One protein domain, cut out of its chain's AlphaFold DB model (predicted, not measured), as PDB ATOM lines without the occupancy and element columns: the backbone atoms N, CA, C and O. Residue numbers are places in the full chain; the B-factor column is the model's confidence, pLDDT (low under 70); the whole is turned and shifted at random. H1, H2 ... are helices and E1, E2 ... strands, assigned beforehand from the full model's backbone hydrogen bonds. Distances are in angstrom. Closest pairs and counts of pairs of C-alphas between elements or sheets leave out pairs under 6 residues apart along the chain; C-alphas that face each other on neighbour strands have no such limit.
ATOM      1  N   ARG A   2     400.084 448.649 380.069       88.56
ATOM      2  CA  ARG A   2     401.228 449.240 379.349       88.56
ATOM      3  C   ARG A   2     402.591 448.768 379.869       88.56
ATOM      4  O   ARG A   2     403.402 448.342 379.067       88.56
ATOM      5  N   GLU A   3     402.786 448.813 381.183       89.06
ATOM      6  CA  GLU A   3     404.017 448.362 381.849       89.06
ATOM      7  C   GLU A   3     404.305 446.882 381.560       89.06
ATOM      8  O   GLU A   3     405.305 446.572 380.931       89.06
ATOM      9  N   ALA A   4     403.340 445.992 381.819       88.44
ATOM     10  CA  ALA A   4     403.477 444.570 381.495       88.44
ATOM     11  C   ALA A   4     403.776 444.290 380.002       88.44
ATOM     12  O   ALA A   4     404.506 443.355 379.686       88.44
ATOM     13  N   TYR A   5     403.252 445.095 379.067       90.12
ATOM     14  CA  TYR A   5     403.633 445.001 377.649       90.12
ATOM     15  C   TYR A   5     405.078 445.431 377.394       90.12
ATOM     16  O   TYR A   5     405.754 444.796 376.589       90.12
ATOM     17  N   GLN A   6     405.541 446.494 378.053       91.56
ATOM     18  CA  GLN A   6     406.924 446.960 377.950       91.56
ATOM     19  C   GLN A   6     407.895 445.923 378.512       91.56
ATOM     20  O   GLN A   6     408.937 445.691 377.904       91.56
ATOM     21  N   ASP A   7     407.529 445.245 379.598       91.88
ATOM     22  CA  ASP A   7     408.334 444.169 380.173       91.88
ATOM     23  C   ASP A   7     408.418 442.971 379.221       91.88
ATOM     24  O   ASP A   7     409.514 442.513 378.894       91.88
ATOM     25  N   VAL A   8     407.280 442.501 378.689       92.12
ATOM     26  CA  VAL A   8     407.264 441.433 377.671       92.12
ATOM     27  C   VAL A   8     408.096 441.829 376.455       92.12
ATOM     28  O   VAL A   8     408.881 441.025 375.952       92.12
ATOM     29  N   GLU A   9     407.959 443.062 375.973       91.06
ATOM     30  CA  GLU A   9     408.747 443.576 374.857       91.06
ATOM     31  C   GLU A   9     410.246 443.585 375.178       91.06
ATOM     32  O   GLU A   9     411.053 443.156 374.354       91.06
ATOM     33  N   HIS A  10     410.629 444.022 376.377       91.81
ATOM     34  CA  HIS A  10     412.016 444.038 376.826       91.81
ATOM     35  C   HIS A  10     412.616 442.624 376.849       91.81
ATOM     36  O   HIS A  10     413.653 442.387 376.224       91.81
ATOM     37  N   PHE A  11     411.932 441.663 377.480       92.12
ATOM     38  CA  PHE A  11     412.382 440.269 377.543       92.12
ATOM     39  C   PHE A  11     412.469 439.625 376.157       92.12
ATOM     40  O   PHE A  11     413.468 438.994 375.813       92.12
ATOM     41  N   THR A  12     411.439 439.794 375.329       91.81
ATOM     42  CA  THR A  12     411.389 439.164 374.002       91.81
ATOM     43  C   THR A  12     412.398 439.764 373.025       91.81
ATOM     44  O   THR A  12     412.949 439.031 372.205       91.81
ATOM     45  N   ARG A  13     412.716 441.062 373.131       90.75
ATOM     46  CA  ARG A  13     413.802 441.692 372.360       90.75
ATOM     47  C   ARG A  13     415.182 441.178 372.758       90.75
ATOM     48  O   ARG A  13     416.036 441.067 371.885       90.75
ATOM     49  N   ALA A  14     415.398 440.867 374.037       91.12
ATOM     50  CA  ALA A  14     416.647 440.263 374.494       91.12
ATOM     51  C   ALA A  14     416.819 438.828 373.961       91.12
ATOM     52  O   ALA A  14     417.923 438.445 373.588       91.12
ATOM     53  N   LEU A  15     415.724 438.059 373.883       91.12
ATOM     54  CA  LEU A  15     415.723 436.682 373.372       91.12
ATOM     55  C   LEU A  15     415.829 436.594 371.841       91.12
ATOM     56  O   LEU A  15     416.461 435.678 371.326       91.12
ATOM     57  N   LEU A  16     415.213 437.532 371.115       92.06
ATOM     58  CA  LEU A  16     415.236 437.593 369.652       92.06
ATOM     59  C   LEU A  16     415.591 439.019 369.173       92.06
ATOM     60  O   LEU A  16     414.695 439.807 368.808       92.06
ATOM     61  N   PRO A  17     416.893 439.373 369.198       88.69
ATOM     62  CA  PRO A  17     417.374 440.700 368.823       88.69
ATOM     63  C   PRO A  17     417.199 440.971 367.323       88.69
ATOM     64  O   PRO A  17     417.038 440.060 366.517       88.69
ATOM     65  N   GLU A  18     417.264 442.245 366.922       83.94
ATOM     66  CA  GLU A  18     417.047 442.661 365.522       83.94
ATOM     67  C   GLU A  18     418.092 442.141 364.526       83.94
ATOM     68  O   GLU A  18     417.849 442.168 363.326       83.94
ATOM     69  N   ARG A  19     419.262 441.710 365.007       80.62
ATOM     70  CA  ARG A  19     420.356 441.164 364.187       80.62
ATOM     71  C   ARG A  19     420.624 439.690 364.493       80.62
ATOM     72  O   ARG A  19     421.763 439.246 364.401       80.62
ATOM     73  N   SER A  20     419.602 438.965 364.940       80.88
ATOM     74  CA  SER A  20     419.697 437.517 365.118       80.88
ATOM     75  C   SER A  20     419.946 436.834 363.769       80.88
ATOM     76  O   SER A  20     419.399 437.264 362.757       80.88
ATOM     77  N   GLU A  21     420.756 435.774 363.753       81.00
ATOM     78  CA  GLU A  21     420.938 434.926 362.562       81.00
ATOM     79  C   GLU A  21     419.656 434.157 362.212       81.00
ATOM     80  O   GLU A  21     419.394 433.886 361.043       81.00
ATOM     81  N   ASN A  22     418.848 433.838 363.229       86.94
ATOM     82  CA  ASN A  22     417.554 433.179 363.081       86.94
ATOM     83  C   ASN A  22     416.416 434.167 363.338       86.94
ATOM     84  O   ASN A  22     416.443 434.900 364.329       86.94
ATOM     85  N   ASP A  23     415.374 434.101 362.513       90.88
ATOM     86  CA  ASP A  23     414.155 434.907 362.670       90.88
ATOM     87  C   ASP A  23     413.164 434.309 363.674       90.88
ATOM     88  O   ASP A  23     412.122 434.904 363.953       90.88
ATOM     89  N   GLU A  24     413.481 433.143 364.237       94.19
ATOM     90  CA  GLU A  24     412.632 432.428 365.180       94.19
ATOM     91  C   GLU A  24     413.405 432.027 366.439       94.19
ATOM     92  O   GLU A  24     414.573 431.641 366.382       94.19
ATOM     93  N   TYR A  25     412.726 432.086 367.584       94.50
ATOM     94  CA  TYR A  25     413.232 431.593 368.863       94.50
ATOM     95  C   TYR A  25     412.220 430.625 369.476       94.50
ATOM     96  O   TYR A  25     411.111 431.021 369.842       94.50
ATOM     97  N   LEU A  26     412.595 429.350 369.586       94.75
ATOM     98  CA  LEU A  26     411.765 428.292 370.160       94.75
ATOM     99  C   LEU A  26     412.042 428.171 371.659       94.75
ATOM    100  O   LEU A  26     413.187 427.975 372.064       94.75
ATOM    101  N   PHE A  27     410.996 428.227 372.484       94.88
ATOM    102  CA  PHE A  27     411.140 427.957 373.914       94.88
ATOM    103  C   PHE A  27     411.243 426.442 374.142       94.88
ATOM    104  O   PHE A  27     410.308 425.718 373.772       94.88
ATOM    105  N   PRO A  28     412.330 425.931 374.751       92.50
ATOM    106  CA  PRO A  28     412.475 424.505 375.026       92.50
ATOM    107  C   PRO A  28     411.288 423.980 375.836       92.50
ATOM    108  O   PRO A  28     410.955 424.526 376.885       92.50
ATOM    109  N   LEU A  29     410.614 422.949 375.314       88.31
ATOM    110  CA  LEU A  29     409.401 422.365 375.907       88.31
ATOM    111  C   LEU A  29     408.274 423.381 376.200       88.31
ATOM    112  O   LEU A  29     407.401 423.108 377.018       88.31
ATOM    113  N   GLY A  30     408.279 424.552 375.551       89.69
ATOM    114  CA  GLY A  30     407.301 425.610 375.817       89.69
ATOM    115  C   GLY A  30     407.475 426.314 377.167       89.69
ATOM    116  O   GLY A  30     406.542 426.965 377.647       89.69
ATOM    117  N   GLN A  31     408.642 426.188 377.800       92.69
ATOM    118  CA  GLN A  31     408.926 426.813 379.088       92.69
ATOM    119  C   GLN A  31     409.361 428.268 378.894       92.69
ATOM    120  O   GLN A  31     410.354 428.556 378.224       92.69
ATOM    121  N   LEU A  32     408.597 429.193 379.475       93.94
ATOM    122  CA  LEU A  32     408.954 430.609 379.509       93.94
ATOM    123  C   LEU A  32     409.844 430.879 380.732       93.94
ATOM    124  O   LEU A  32     409.603 430.284 381.782       93.94
ATOM    125  N   PRO A  33     410.817 431.805 380.638       94.25
ATOM    126  CA  PRO A  33     411.502 432.333 381.814       94.25
ATOM    127  C   PRO A  33     410.497 432.860 382.844       94.25
ATOM    128  O   PRO A  33     409.484 433.451 382.464       94.25
ATOM    129  N   GLU A  34     410.786 432.680 384.132       92.94
ATOM    130  CA  GLU A  34     409.866 433.005 385.232       92.94
ATOM    131  C   GLU A  34     409.338 434.444 385.158       92.94
ATOM    132  O   GLU A  34     408.138 434.680 385.267       92.94
ATOM    133  N   GLN A  35     410.212 435.409 384.875       91.62
ATOM    134  CA  GLN A  35     409.829 436.816 384.768       91.62
ATOM    135  C   GLN A  35     408.871 437.055 383.594       91.62
ATOM    136  O   GLN A  35     407.868 437.748 383.745       91.62
ATOM    137  N   LEU A  36     409.129 436.428 382.441       93.88
ATOM    138  CA  LEU A  36     408.248 436.523 381.276       93.88
ATOM    139  C   LEU A  36     406.893 435.854 381.551       93.88
ATOM    140  O   LEU A  36     405.854 436.379 381.150       93.88
ATOM    141  N   LEU A  37     406.894 434.726 382.267       95.12
ATOM    142  CA  LEU A  37     405.679 434.037 382.691       95.12
ATOM    143  C   LEU A  37     404.811 434.929 383.590       95.12
ATOM    144  O   LEU A  37     403.607 435.021 383.349       95.12
ATOM    145  N   LEU A  38     405.405 435.614 384.573       94.94
ATOM    146  CA  LEU A  38     404.692 436.549 385.452       94.94
ATOM    147  C   LEU A  38     404.051 437.690 384.650       94.94
ATOM    148  O   LEU A  38     402.853 437.942 384.793       94.94
ATOM    149  N   CYS A  39     404.787 438.301 383.716       95.06
ATOM    150  CA  CYS A  39     404.227 439.335 382.843       95.06
ATOM    151  C   CYS A  39     403.052 438.804 382.000       95.06
ATOM    152  O   CYS A  39     402.028 439.476 381.863       95.06
ATOM    153  N   CYS A  40     403.154 437.583 381.459       95.88
ATOM    154  CA  CYS A  40     402.056 436.946 380.727       95.88
ATOM    155  C   CYS A  40     400.827 436.679 381.615       95.88
ATOM    156  O   CYS A  40     399.699 436.835 381.142       95.88
ATOM    157  N   GLN A  41     401.012 436.309 382.887       95.81
ATOM    158  CA  GLN A  41     399.912 436.125 383.843       95.81
ATOM    159  C   GLN A  41     399.178 437.436 384.125       95.81
ATOM    160  O   GLN A  41     397.944 437.458 384.146       95.81
ATOM    161  N   ASP A  42     399.908 438.535 384.283       96.12
ATOM    162  CA  ASP A  42     399.308 439.848 384.504       96.12
ATOM    163  C   ASP A  42     398.591 440.364 383.255       96.12
ATOM    164  O   ASP A  42     397.462 440.857 383.342       96.12
ATOM    165  N   LEU A  43     399.183 440.183 382.070       96.25
ATOM    166  CA  LEU A  43     398.523 440.496 380.802       96.25
ATOM    167  C   LEU A  43     397.260 439.662 380.592       96.25
ATOM    168  O   LEU A  43     396.262 440.211 380.123       96.25
ATOM    169  N   PHE A  44     397.260 438.381 380.974       97.06
ATOM    170  CA  PHE A  44     396.060 437.552 380.929       97.06
ATOM    171  C   PHE A  44     394.955 438.129 381.818       97.06
ATOM    172  O   PHE A  44     393.876 438.415 381.306       97.06
ATOM    173  N   LYS A  45     395.232 438.383 383.105       96.31
ATOM    174  CA  LYS A  45     394.247 438.948 384.050       96.31
ATOM    175  C   LYS A  45     393.657 440.265 383.546       96.31
ATOM    176  O   LYS A  45     392.443 440.448 383.550       96.31
ATOM    177  N   LEU A  46     394.514 441.180 383.091       96.00
ATOM    178  CA  LEU A  46     394.092 442.496 382.609       96.00
ATOM    179  C   LEU A  46     393.275 442.403 381.316       96.00
ATOM    180  O   LEU A  46     392.262 443.085 381.180       96.00
ATOM    181  N   THR A  47     393.701 441.565 380.370       96.31
ATOM    182  CA  THR A  47     393.002 441.401 379.087       96.31
ATOM    183  C   THR A  47     391.671 440.681 379.271       96.31
ATOM    184  O   THR A  47     390.684 441.082 378.661       96.31
ATOM    185  N   ASP A  48     391.615 439.659 380.126       96.69
ATOM    186  CA  ASP A  48     390.384 438.925 380.423       96.69
ATOM    187  C   ASP A  48     389.367 439.813 381.154       96.69
ATOM    188  O   ASP A  48     388.200 439.847 380.769       96.69
ATOM    189  N   GLY A  49     389.819 440.644 382.101       96.62
ATOM    190  CA  GLY A  49     388.973 441.659 382.733       96.62
ATOM    191  C   GLY A  49     388.408 442.674 381.731       96.62
ATOM    192  O   GLY A  49     387.211 442.956 381.742       96.62
ATOM    193  N   LEU A  50     389.234 443.186 380.810       95.44
ATOM    194  CA  LEU A  50     388.768 444.083 379.741       95.44
ATOM    195  C   LEU A  50     387.776 443.398 378.795       95.44
ATOM    196  O   LEU A  50     386.799 444.022 378.380       95.44
ATOM    197  N   LYS A  51     388.013 442.125 378.460       96.69
ATOM    198  CA  LYS A  51     387.107 441.315 377.641       96.69
ATOM    199  C   LYS A  51     385.741 441.187 378.318       96.69
ATOM    200  O   LYS A  51     384.743 441.499 377.681       96.69
ATOM    201  N   MET A  52     385.701 440.828 379.603       96.62
ATOM    202  CA  MET A  52     384.451 440.707 380.372       96.62
ATOM    203  C   MET A  52     383.672 442.026 380.443       96.62
ATOM    204  O   MET A  52     382.451 442.036 380.306       96.62
ATOM    205  N   LEU A  53     384.362 443.159 380.613       96.62
ATOM    206  CA  LEU A  53     383.720 444.477 380.554       96.62
ATOM    207  C   LEU A  53     383.135 444.756 379.162       96.62
ATOM    208  O   LEU A  53     382.016 445.252 379.054       96.62
ATOM    209  N   GLY A  54     383.866 444.413 378.099       95.88
ATOM    210  CA  GLY A  54     383.382 444.529 376.724       95.88
ATOM    211  C   GLY A  54     382.159 443.651 376.441       95.88
ATOM    212  O   GLY A  54     381.217 444.117 375.804       95.88
ATOM    213  N   GLU A  55     382.145 442.417 376.950       96.62
ATOM    214  CA  GLU A  55     380.998 441.500 376.887       96.62
ATOM    215  C   GLU A  55     379.784 442.082 377.628       96.62
ATOM    216  O   GLU A  55     378.685 442.088 377.080       96.62
ATOM    217  N   SER A  56     379.977 442.653 378.822       96.06
ATOM    218  CA  SER A  56     378.903 443.323 379.571       96.06
ATOM    219  C   SER A  56     378.313 444.499 378.794       96.06
ATOM    220  O   SER A  56     377.096 444.611 378.683       96.06
ATOM    221  N   ILE A  57     379.158 445.352 378.204       94.12
ATOM    222  CA  ILE A  57     378.701 446.477 377.375       94.12
ATOM    223  C   ILE A  57     377.933 445.965 376.154       94.12
ATOM    224  O   ILE A  57     376.908 446.530 375.782       94.12
ATOM    225  N   LEU A  58     378.420 444.904 375.508       94.25
ATOM    226  CA  LEU A  58     377.752 444.311 374.353       94.25
ATOM    227  C   LEU A  58     376.366 443.764 374.721       94.25
ATOM    228  O   LEU A  58     375.415 443.981 373.967       94.25
ATOM    229  N   ASN A  59     376.244 443.107 375.876       93.56
ATOM    230  CA  ASN A  59     374.970 442.611 376.395       93.56
ATOM    231  C   ASN A  59     373.997 443.770 376.649       93.56
ATOM    232  O   ASN A  59     372.903 443.770 376.085       93.56
ATOM    233  N   ASP A  60     374.430 444.814 377.361       92.00
ATOM    234  CA  ASP A  60     373.614 446.004 377.637       92.00
ATOM    235  C   ASP A  60     373.130 446.692 376.348       92.00
ATOM    236  O   ASP A  60     371.980 447.127 376.246       92.00
ATOM    237  N   LEU A  61     374.001 446.808 375.337       89.62
ATOM    238  CA  LEU A  61     373.643 447.382 374.036       89.62
ATOM    239  C   LEU A  61     372.621 446.513 373.292       89.62
ATOM    240  O   LEU A  61     371.734 447.044 372.627       89.62
ATOM    241  N   THR A  62     372.725 445.191 373.415       87.62
ATOM    242  CA  THR A  62     371.810 444.241 372.768       87.62
ATOM    243  C   THR A  62     370.426 444.255 373.428       87.62
ATOM    244  O   THR A  62     369.410 444.121 372.747       87.62
ATOM    245  N   GLU A  63     370.342 444.503 374.735       87.31
ATOM    246  CA  GLU A  63     369.064 444.627 375.450       87.31
ATOM    247  C   GLU A  63     368.312 445.935 375.132       87.31
ATOM    248  O   GLU A  63     367.081 445.980 375.159       87.31
ATOM    249  N   ARG A  64     369.020 447.008 374.749       80.12
ATOM    250  CA  ARG A  64     368.448 448.345 374.469       80.12
ATOM    251  C   ARG A  64     367.681 448.477 373.143       80.12
ATOM    252  O   ARG A  64     367.242 449.577 372.801       80.12
ATOM    253  N   THR A  65     367.444 447.374 372.432       62.69
ATOM    254  CA  THR A  65     366.941 447.306 371.042       62.69
ATOM    255  C   THR A  65     365.581 447.992 370.775       62.69
ATOM    256  O   THR A  65     365.200 448.158 369.621       62.69
ATOM    257  N   ALA A  66     364.854 448.475 371.791       59.06
ATOM    258  CA  ALA A  66     363.504 449.030 371.628       59.06
ATOM    259  C   ALA A  66     363.348 450.563 371.787       59.06
ATOM    260  O   ALA A  66     362.243 451.056 371.564       59.06
ATOM    261  N   LYS A  67     364.372 451.333 372.202       60.78
ATOM    262  CA  LYS A  67     364.175 452.750 372.619       60.78
ATOM    263  C   LYS A  67     365.071 453.809 371.955       60.78
ATOM    264  O   LYS A  67     364.833 454.993 372.177       60.78
ATOM    265  N   GLU A  68     366.061 453.433 371.148       63.28
ATOM    266  CA  GLU A  68     367.063 454.364 370.591       63.28
ATOM    267  C   GLU A  68     367.151 454.308 369.050       63.28
ATOM    268  O   GLU A  68     366.582 453.423 368.414       63.28
ATOM    269  N   ASP A  69     367.865 455.272 368.449       81.19
ATOM    270  CA  ASP A  69     368.185 455.321 367.012       81.19
ATOM    271  C   ASP A  69     368.861 454.010 366.570       81.19
ATOM    272  O   ASP A  69     370.051 453.776 366.820       81.19
ATOM    273  N   VAL A  70     368.074 453.153 365.911       80.06
ATOM    274  CA  VAL A  70     368.429 451.778 365.529       80.06
ATOM    275  C   VAL A  70     369.751 451.725 364.761       80.06
ATOM    276  O   VAL A  70     370.537 450.795 364.945       80.06
ATOM    277  N   VAL A  71     370.051 452.737 363.941       85.62
ATOM    278  CA  VAL A  71     371.274 452.766 363.127       85.62
ATOM    279  C   VAL A  71     372.510 453.020 363.990       85.62
ATOM    280  O   VAL A  71     373.543 452.363 363.814       85.62
ATOM    281  N   ARG A  72     372.426 453.948 364.952       86.94
ATOM    282  CA  ARG A  72     373.531 454.236 365.883       86.94
ATOM    283  C   ARG A  72     373.776 453.067 366.825       86.94
ATOM    284  O   ARG A  72     374.933 452.690 367.016       86.94
ATOM    285  N   LEU A  73     372.704 452.467 367.343       88.06
ATOM    286  CA  LEU A  73     372.783 451.301 368.215       88.06
ATOM    287  C   LEU A  73     373.437 450.119 367.493       88.06
ATOM    288  O   LEU A  73     374.399 449.541 367.994       88.06
ATOM    289  N   HIS A  74     372.998 449.819 366.268       89.94
ATOM    290  CA  HIS A  74     373.577 448.739 365.473       89.94
ATOM    291  C   HIS A  74     375.072 448.960 365.189       89.94
ATOM    292  O   HIS A  74     375.884 448.043 365.321       89.94
ATOM    293  N   ARG A  75     375.479 450.198 364.871       91.75
ATOM    294  CA  ARG A  75     376.896 450.541 364.675       91.75
ATOM    295  C   ARG A  75     377.726 450.363 365.950       91.75
ATOM    296  O   ARG A  75     378.874 449.911 365.862       91.75
ATOM    297  N   ALA A  76     377.172 450.724 367.106       91.75
ATOM    298  CA  ALA A  76     377.816 450.518 368.398       91.75
ATOM    299  C   ALA A  76     378.008 449.021 368.672       91.75
ATOM    300  O   ALA A  76     379.139 448.603 368.902       91.75
ATOM    301  N   ILE A  77     376.958 448.207 368.509       92.88
ATOM    302  CA  ILE A  77     377.008 446.742 368.660       92.88
ATOM    303  C   ILE A  77     378.109 446.131 367.783       92.88
ATOM    304  O   ILE A  77     378.961 445.402 368.285       92.88
ATOM    305  N   LEU A  78     378.163 446.470 366.489       94.62
ATOM    306  CA  LEU A  78     379.185 445.943 365.573       94.62
ATOM    307  C   LEU A  78     380.612 446.351 365.965       94.62
ATOM    308  O   LEU A  78     381.569 445.597 365.776       94.62
ATOM    309  N   THR A  79     380.789 447.567 366.478       94.75
ATOM    310  CA  THR A  79     382.108 448.059 366.892       94.75
ATOM    311  C   THR A  79     382.559 447.378 368.181       94.75
ATOM    312  O   THR A  79     383.688 446.891 368.237       94.75
ATOM    313  N   THR A  80     381.664 447.259 369.163       94.62
ATOM    314  CA  THR A  80     381.916 446.556 370.425       94.62
ATOM    315  C   THR A  80     382.175 445.071 370.191       94.62
ATOM    316  O   THR A  80     383.156 444.546 370.699       94.62
ATOM    317  N   SER A  81     381.380 444.402 369.350       96.06
ATOM    318  CA  SER A  81     381.570 442.985 369.011       96.06
ATOM    319  C   SER A  81     382.956 442.712 368.415       96.06
ATOM    320  O   SER A  81     383.644 441.784 368.841       96.06
ATOM    321  N   ARG A  82     383.436 443.570 367.500       96.75
ATOM    322  CA  ARG A  82     384.808 443.463 366.976       96.75
ATOM    323  C   ARG A  82     385.860 443.649 368.067       96.75
ATOM    324  O   ARG A  82     386.816 442.881 368.115       96.75
ATOM    325  N   MET A  83     385.691 444.646 368.936       95.81
ATOM    326  CA  MET A  83     386.607 444.888 370.055       95.81
ATOM    327  C   MET A  83     386.680 443.682 370.998       95.81
ATOM    328  O   MET A  83     387.781 443.253 371.338       95.81
ATOM    329  N   VAL A  84     385.531 443.115 371.375       96.88
ATOM    330  CA  VAL A  84     385.453 441.904 372.201       96.88
ATOM    331  C   VAL A  84     386.183 440.751 371.519       96.88
ATOM    332  O   VAL A  84     387.039 440.139 372.147       96.88
ATOM    333  N   GLY A  85     385.976 440.534 370.216       96.69
ATOM    334  CA  GLY A  85     386.703 439.508 369.460       96.69
ATOM    335  C   GLY A  85     388.230 439.688 369.470       96.69
ATOM    336  O   GLY A  85     388.973 438.712 369.590       96.69
ATOM    337  N   TYR A  86     388.734 440.926 369.399       95.94
ATOM    338  CA  TYR A  86     390.172 441.191 369.549       95.94
ATOM    339  C   TYR A  86     390.676 440.873 370.962       95.94
ATOM    340  O   TYR A  86     391.718 440.230 371.110       95.94
ATOM    341  N   LEU A  87     389.936 441.289 371.992       95.94
ATOM    342  CA  LEU A  87     390.282 441.020 373.389       95.94
ATOM    343  C   LEU A  87     390.227 439.526 373.713       95.94
ATOM    344  O   LEU A  87     391.116 439.027 374.394       95.94
ATOM    345  N   GLU A  88     389.255 438.793 373.173       96.44
ATOM    346  CA  GLU A  88     389.168 437.338 373.283       96.44
ATOM    347  C   GLU A  88     390.409 436.650 372.719       96.44
ATOM    348  O   GLU A  88     390.991 435.784 373.371       96.44
ATOM    349  N   ASN A  89     390.827 437.021 371.507       95.12
ATOM    350  CA  ASN A  89     391.997 436.420 370.870       95.12
ATOM    351  C   ASN A  89     393.275 436.715 371.658       95.12
ATOM    352  O   ASN A  89     394.118 435.836 371.837       95.12
ATOM    353  N   MET A  90     393.392 437.928 372.188       94.88
ATOM    354  CA  MET A  90     394.527 438.329 373.005       94.88
ATOM    355  C   MET A  90     394.529 437.627 374.370       94.88
ATOM    356  O   MET A  90     395.562 437.118 374.798       94.88
ATOM    357  N   ALA A  91     393.371 437.495 375.018       96.00
ATOM    358  CA  ALA A  91     393.221 436.723 376.248       96.00
ATOM    359  C   ALA A  91     393.558 435.239 376.026       96.00
ATOM    360  O   ALA A  91     394.230 434.643 376.863       96.00
ATOM    361  N   LYS A  92     393.163 434.647 374.887       94.44
ATOM    362  CA  LYS A  92     393.535 433.270 374.508       94.44
ATOM    363  C   LYS A  92     395.051 433.107 374.378       94.44
ATOM    364  O   LYS A  92     395.582 432.137 374.913       94.44
ATOM    365  N   LEU A  93     395.741 434.049 373.728       96.06
ATOM    366  CA  LEU A  93     397.205 434.041 373.630       96.06
ATOM    367  C   LEU A  93     397.846 434.048 375.020       96.06
ATOM    368  O   LEU A  93     398.630 433.155 375.333       96.06
ATOM    369  N   TRP A  94     397.483 435.015 375.868       96.50
ATOM    370  CA  TRP A  94     398.071 435.131 377.202       96.50
ATOM    371  C   TRP A  94     397.743 433.928 378.082       96.50
ATOM    372  O   TRP A  94     398.621 433.423 378.770       96.50
ATOM    373  N   ARG A  95     396.521 433.394 377.996       95.44
ATOM    374  CA  ARG A  95     396.140 432.159 378.688       95.44
ATOM    375  C   ARG A  95     396.995 430.970 378.261       95.44
ATOM    376  O   ARG A  95     397.402 430.183 379.101       95.44
ATOM    377  N   LEU A  96     397.254 430.807 376.966       94.38
ATOM    378  CA  LEU A  96     398.108 429.718 376.487       94.38
ATOM    379  C   LEU A  96     399.574 429.930 376.882       94.38
ATOM    380  O   LEU A  96     400.257 428.963 377.204       94.38
ATOM    381  N   ALA A  97     400.049 431.176 376.915       95.19
ATOM    382  CA  ALA A  97     401.401 431.495 377.364       95.19
ATOM    383  C   ALA A  97     401.639 431.081 378.829       95.19
ATOM    384  O   ALA A  97     402.727 430.602 379.157       95.19
ATOM    385  N   THR A  98     400.620 431.203 379.690       94.81
ATOM    386  CA  THR A  98     400.715 430.877 381.123       94.81
ATOM    387  C   THR A  98     400.562 429.395 381.445       94.81
ATOM    388  O   THR A  98     400.944 428.970 382.532       94.81
ATOM    389  N   LEU A  99     400.032 428.598 380.517       92.38
ATOM    390  CA  LEU A  99     399.896 427.156 380.682       92.38
ATOM    391  C   LEU A  99     401.190 426.446 380.283       92.38
ATOM    392  O   LEU A  99     401.744 426.680 379.208       92.38
ATOM    393  N   GLU A 100     401.664 425.537 381.127       88.38
ATOM    394  CA  GLU A 100     402.745 424.617 380.752       88.38
ATOM    395  C   GLU A 100     402.236 423.542 379.791       88.38
ATOM    396  O   GLU A 100     402.887 423.207 378.805       88.38
ATOM    397  N   GLN A 101     401.034 423.035 380.061       86.00
ATOM    398  CA  GLN A 101     400.450 421.904 379.358       86.00
ATOM    399  C   GLN A 101     398.938 422.059 379.184       86.00
ATOM    400  O   GLN A 101     398.250 422.685 379.990       86.00
ATOM    401  N   THR A 102     398.421 421.465 378.114       83.94
ATOM    402  CA  THR A 102     396.998 421.330 377.802       83.94
ATOM    403  C   THR A 102     396.745 419.928 377.268       83.94
ATOM    404  O   THR A 102     397.556 419.412 376.495       83.94
ATOM    405  N   SER A 103     395.656 419.266 377.679       80.56
ATOM    406  CA  SER A 103     395.352 417.908 377.203       80.56
ATOM    407  C   SER A 103     396.531 416.928 377.368       80.56
ATOM    408  O   SER A 103     396.822 416.125 376.480       80.56
ATOM    409  N   LYS A 104     397.240 417.020 378.506       82.19
ATOM    410  CA  LYS A 104     398.439 416.222 378.845       82.19
ATOM    411  C   LYS A 104     399.616 416.370 377.866       82.19
ATOM    412  O   LYS A 104     400.433 415.460 377.745       82.19
ATOM    413  N   ALA A 105     399.691 417.478 377.137       84.88
ATOM    414  CA  ALA A 105     400.812 417.802 376.267       84.88
ATOM    415  C   ALA A 105     401.309 419.229 376.500       84.88
ATOM    416  O   ALA A 105     400.497 420.101 376.816       84.88
ATOM    417  N   PRO A 106     402.615 419.490 376.321       87.56
ATOM    418  CA  PRO A 106     403.164 420.827 376.477       87.56
ATOM    419  C   PRO A 106     402.556 421.799 375.460       87.56
ATOM    420  O   PRO A 106     402.253 421.433 374.321       87.56
ATOM    421  N   VAL A 107     402.386 423.053 375.869       92.88
ATOM    422  CA  VAL A 107     401.996 424.132 374.956       92.88
ATOM    423  C   VAL A 107     403.245 424.616 374.230       92.88
ATOM    424  O   VAL A 107     404.162 425.137 374.859       92.88
ATOM    425  N   SER A 108     403.281 424.490 372.905       94.38
ATOM    426  CA  SER A 108     404.378 425.020 372.092       94.38
ATOM    427  C   SER A 108     404.360 426.542 372.118       94.38
ATOM    428  O   SER A 108     403.318 427.153 371.871       94.38
ATOM    429  N   LYS A 109     405.512 427.161 372.387       96.12
ATOM    430  CA  LYS A 109     405.669 428.619 372.435       96.12
ATOM    431  C   LYS A 109     406.904 429.019 371.650       96.12
ATOM    432  O   LYS A 109     407.947 428.374 371.778       96.12
ATOM    433  N   TRP A 110     406.797 430.075 370.855       96.25
ATOM    434  CA  TRP A 110     407.926 430.585 370.083       96.25
ATOM    435  C   TRP A 110     407.761 432.055 369.733       96.25
ATOM    436  O   TRP A 110     406.650 432.590 369.720       96.25
ATOM    437  N   LEU A 111     408.884 432.709 369.466       96.44
ATOM    438  CA  LEU A 111     408.932 434.062 368.938       96.44
ATOM    439  C   LEU A 111     409.263 434.006 367.454       96.44
ATOM    440  O   LEU A 111     410.082 433.190 367.039       96.44
ATOM    441  N   THR A 112     408.677 434.905 366.674       95.50
ATOM    442  CA  THR A 112     409.117 435.165 365.299       95.50
ATOM    443  C   THR A 112     409.318 436.653 365.100       95.50
ATOM    444  O   THR A 112     408.461 437.443 365.512       95.50
ATOM    445  N   ARG A 113     410.378 437.041 364.405       93.19
ATOM    446  CA  ARG A 113     410.583 438.404 363.931       93.19
ATOM    447  C   ARG A 113     410.265 438.463 362.443       93.19
ATOM    448  O   ARG A 113     410.750 437.659 361.662       93.19
ATOM    449  N   ARG A 114     409.425 439.418 362.049       90.69
ATOM    450  CA  ARG A 114     409.168 439.730 360.641       90.69
ATOM    451  C   ARG A 114     409.658 441.128 360.335       90.69
ATOM    452  O   ARG A 114     409.410 442.054 361.106       90.69
ATOM    453  N   TYR A 115     410.309 441.277 359.193       87.00
ATOM    454  CA  TYR A 115     410.767 442.564 358.694       87.00
ATOM    455  C   TYR A 115     409.815 443.019 357.591       87.00
ATOM    456  O   TYR A 115     409.704 442.366 356.556       87.00
ATOM    457  N   ASP A 116     409.121 444.132 357.810       85.56
ATOM    458  CA  ASP A 116     408.348 444.801 356.767       85.56
ATOM    459  C   ASP A 116     408.977 446.161 356.490       85.56
ATOM    460  O   ASP A 116     408.965 447.013 357.370       85.56
ATOM    461  N   LYS A 117     409.528 446.344 355.281       78.44
ATOM    462  CA  LYS A 117     410.136 447.551 354.670       78.44
ATOM    463  C   LYS A 117     410.979 448.471 355.574       78.44
ATOM    464  O   LYS A 117     412.129 448.737 355.243       78.44
ATOM    465  N   LYS A 118     410.413 449.028 356.647       78.50
ATOM    466  CA  LYS A 118     411.042 449.957 357.602       78.50
ATOM    467  C   LYS A 118     410.904 449.561 359.079       78.50
ATOM    468  O   LYS A 118     411.444 450.268 359.922       78.50
ATOM    469  N   GLN A 119     410.162 448.507 359.412       82.12
ATOM    470  CA  GLN A 119     409.879 448.113 360.791       82.12
ATOM    471  C   GLN A 119     410.089 446.614 360.990       82.12
ATOM    472  O   GLN A 119     409.784 445.792 360.126       82.12
ATOM    473  N   SER A 120     410.628 446.271 362.157       86.56
ATOM    474  CA  SER A 120     410.737 444.897 362.619       86.56
ATOM    475  C   SER A 120     409.611 444.639 363.628       86.56
ATOM    476  O   SER A 120     409.442 445.375 364.602       86.56
ATOM    477  N   HIS A 121     408.802 443.613 363.380       89.75
ATOM    478  CA  HIS A 121     407.701 443.213 364.253       89.75
ATOM    479  C   HIS A 121     408.025 441.880 364.907       89.75
ATOM    480  O   HIS A 121     408.388 440.919 364.226       89.75
ATOM    481  N   LEU A 122     407.882 441.822 366.227       91.31
ATOM    482  CA  LEU A 122     408.043 440.599 366.995       91.31
ATOM    483  C   LEU A 122     406.665 440.034 367.335       91.31
ATOM    484  O   LEU A 122     405.777 440.758 367.781       91.31
ATOM    485  N   TYR A 123     406.505 438.734 367.124       93.69
ATOM    486  CA  TYR A 123     405.287 437.994 367.420       93.69
ATOM    487  C   TYR A 123     405.601 436.899 368.426       93.69
ATOM    488  O   TYR A 123     406.572 436.167 368.246       93.69
ATOM    489  N   LEU A 124     404.760 436.777 369.448       95.19
ATOM    490  CA  LEU A 124     404.714 435.620 370.332       95.19
ATOM    491  C   LEU A 124     403.595 434.700 369.856       95.19
ATOM    492  O   LEU A 124     402.457 435.135 369.679       95.19
ATOM    493  N   HIS A 125     403.917 433.425 369.698       95.81
ATOM    494  CA  HIS A 125     402.975 432.388 369.313       95.81
ATOM    495  C   HIS A 125     402.853 431.367 370.433       95.81
ATOM    496  O   HIS A 125     403.846 431.006 371.070       95.81
ATOM    497  N   CYS A 126     401.633 430.892 370.671       95.50
ATOM    498  CA  CYS A 126     401.348 429.820 371.617       95.50
ATOM    499  C   CYS A 126     400.339 428.858 370.986       95.50
ATOM    500  O   CYS A 126     399.283 429.290 370.525       95.50
ATOM    501  N   ALA A 127     400.648 427.563 370.974       91.94
ATOM    502  CA  ALA A 127     399.805 426.539 370.368       91.94
ATOM    503  C   ALA A 127     399.729 425.289 371.251       91.94
ATOM    504  O   ALA A 127     400.742 424.670 371.575       91.94
ATOM    505  N   GLY A 128     398.508 424.896 371.620       87.94
ATOM    506  CA  GLY A 128     398.254 423.587 372.214       87.94
ATOM    507  C   GLY A 128     398.360 422.501 371.148       87.94
ATOM    508  O   GLY A 128     397.670 422.569 370.134       87.94
ATOM    509  N   ILE A 129     399.215 421.501 371.363       81.25
ATOM    510  CA  ILE A 129     399.436 420.419 370.385       81.25
ATOM    511  C   ILE A 129     398.433 419.264 370.521       81.25
ATOM    512  O   ILE A 129     398.351 418.406 369.643       81.25
ATOM    513  N   ARG A 130     397.658 419.235 371.612       80.44
ATOM    514  CA  ARG A 130     396.553 418.296 371.841       80.44
ATOM    515  C   ARG A 130     395.300 419.062 372.244       80.44
ATOM    516  O   ARG A 130     395.382 420.051 372.965       80.44
TER     517      ARG A 130
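AT A GLANCE: This is residues 2 to 130 of the 185 residues of the protein "ATP-dependent DNA helicase DinG" of Proteus mirabilis (UniProt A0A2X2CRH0). A small three-stranded sheet forms a head, and a long helical hairpin, H2 and H3, runs out from one face of it as an arm. H1 crosses over that same face and packs on the part of H2 near the head. The printed part has 129 residues, with elements in the order H1 E1 H2 H3 E2 E3; the sheet E1 - E2 - E3 is antiparallel and the class is mixed. The whole is loose, with a radius of gyration of the C-alphas of 18.4 A and spans of 59 by 41 by 27 A.

HOW THE PARTS SIT: E2, residues 105 to 116, is the inner strand, and E1, residues 24 to 26, and E3, residues 119 to 128, are the edges. E2 and E3 form a hairpin, with N 112 and O 123 at 2.9 A; N 25 and O 111 of E1 and E2 are also within hydrogen-bond range, at 2.9 A. H3, residues 70 to 98, and H1, residues 2 to 15, are on the same face, making two layers, helices on one face of a sheet. H3 runs across the strands over E3, its height over the sheet 6.6 A; the closest C-alphas, of Leu 96 and Cys 126, are 5.9 A apart. H1 also runs across, at a height of 10.4 A. H2, residues 34 to 63, is not on the sheet. It touches H3 at a shallow tilt of 22 degrees, opposite ways, closest at the C-alphas of Phe 44 and Trp 94, 4.9 A. With residues 36 to 43 alone it touches H1, closest at the C-alphas of Ala 4 and Cys 39, 5.5 A. In H1, H2 and H3 every O i to N i+4 pair is within hydrogen-bond range.

IN THESE COORDINATES: H1 begins at C-alpha 2 (401.228, 449.240, 379.349), and E3 ends at C-alpha 128 (398.254, 423.587, 372.214). H2 is 43.5 A long, H3 41.5 A, E2 34.1 A and E3 29.4 A.

THE WHOLE: The C-alphas farthest apart, of Glu 21 and Lys 67, are 60.3 A apart. The printed part has no cut and no long link. Residues 66 to 72, of which 70 to 72 belong to H3, stand free; pLDDT is under 70 at residues 65 to 68.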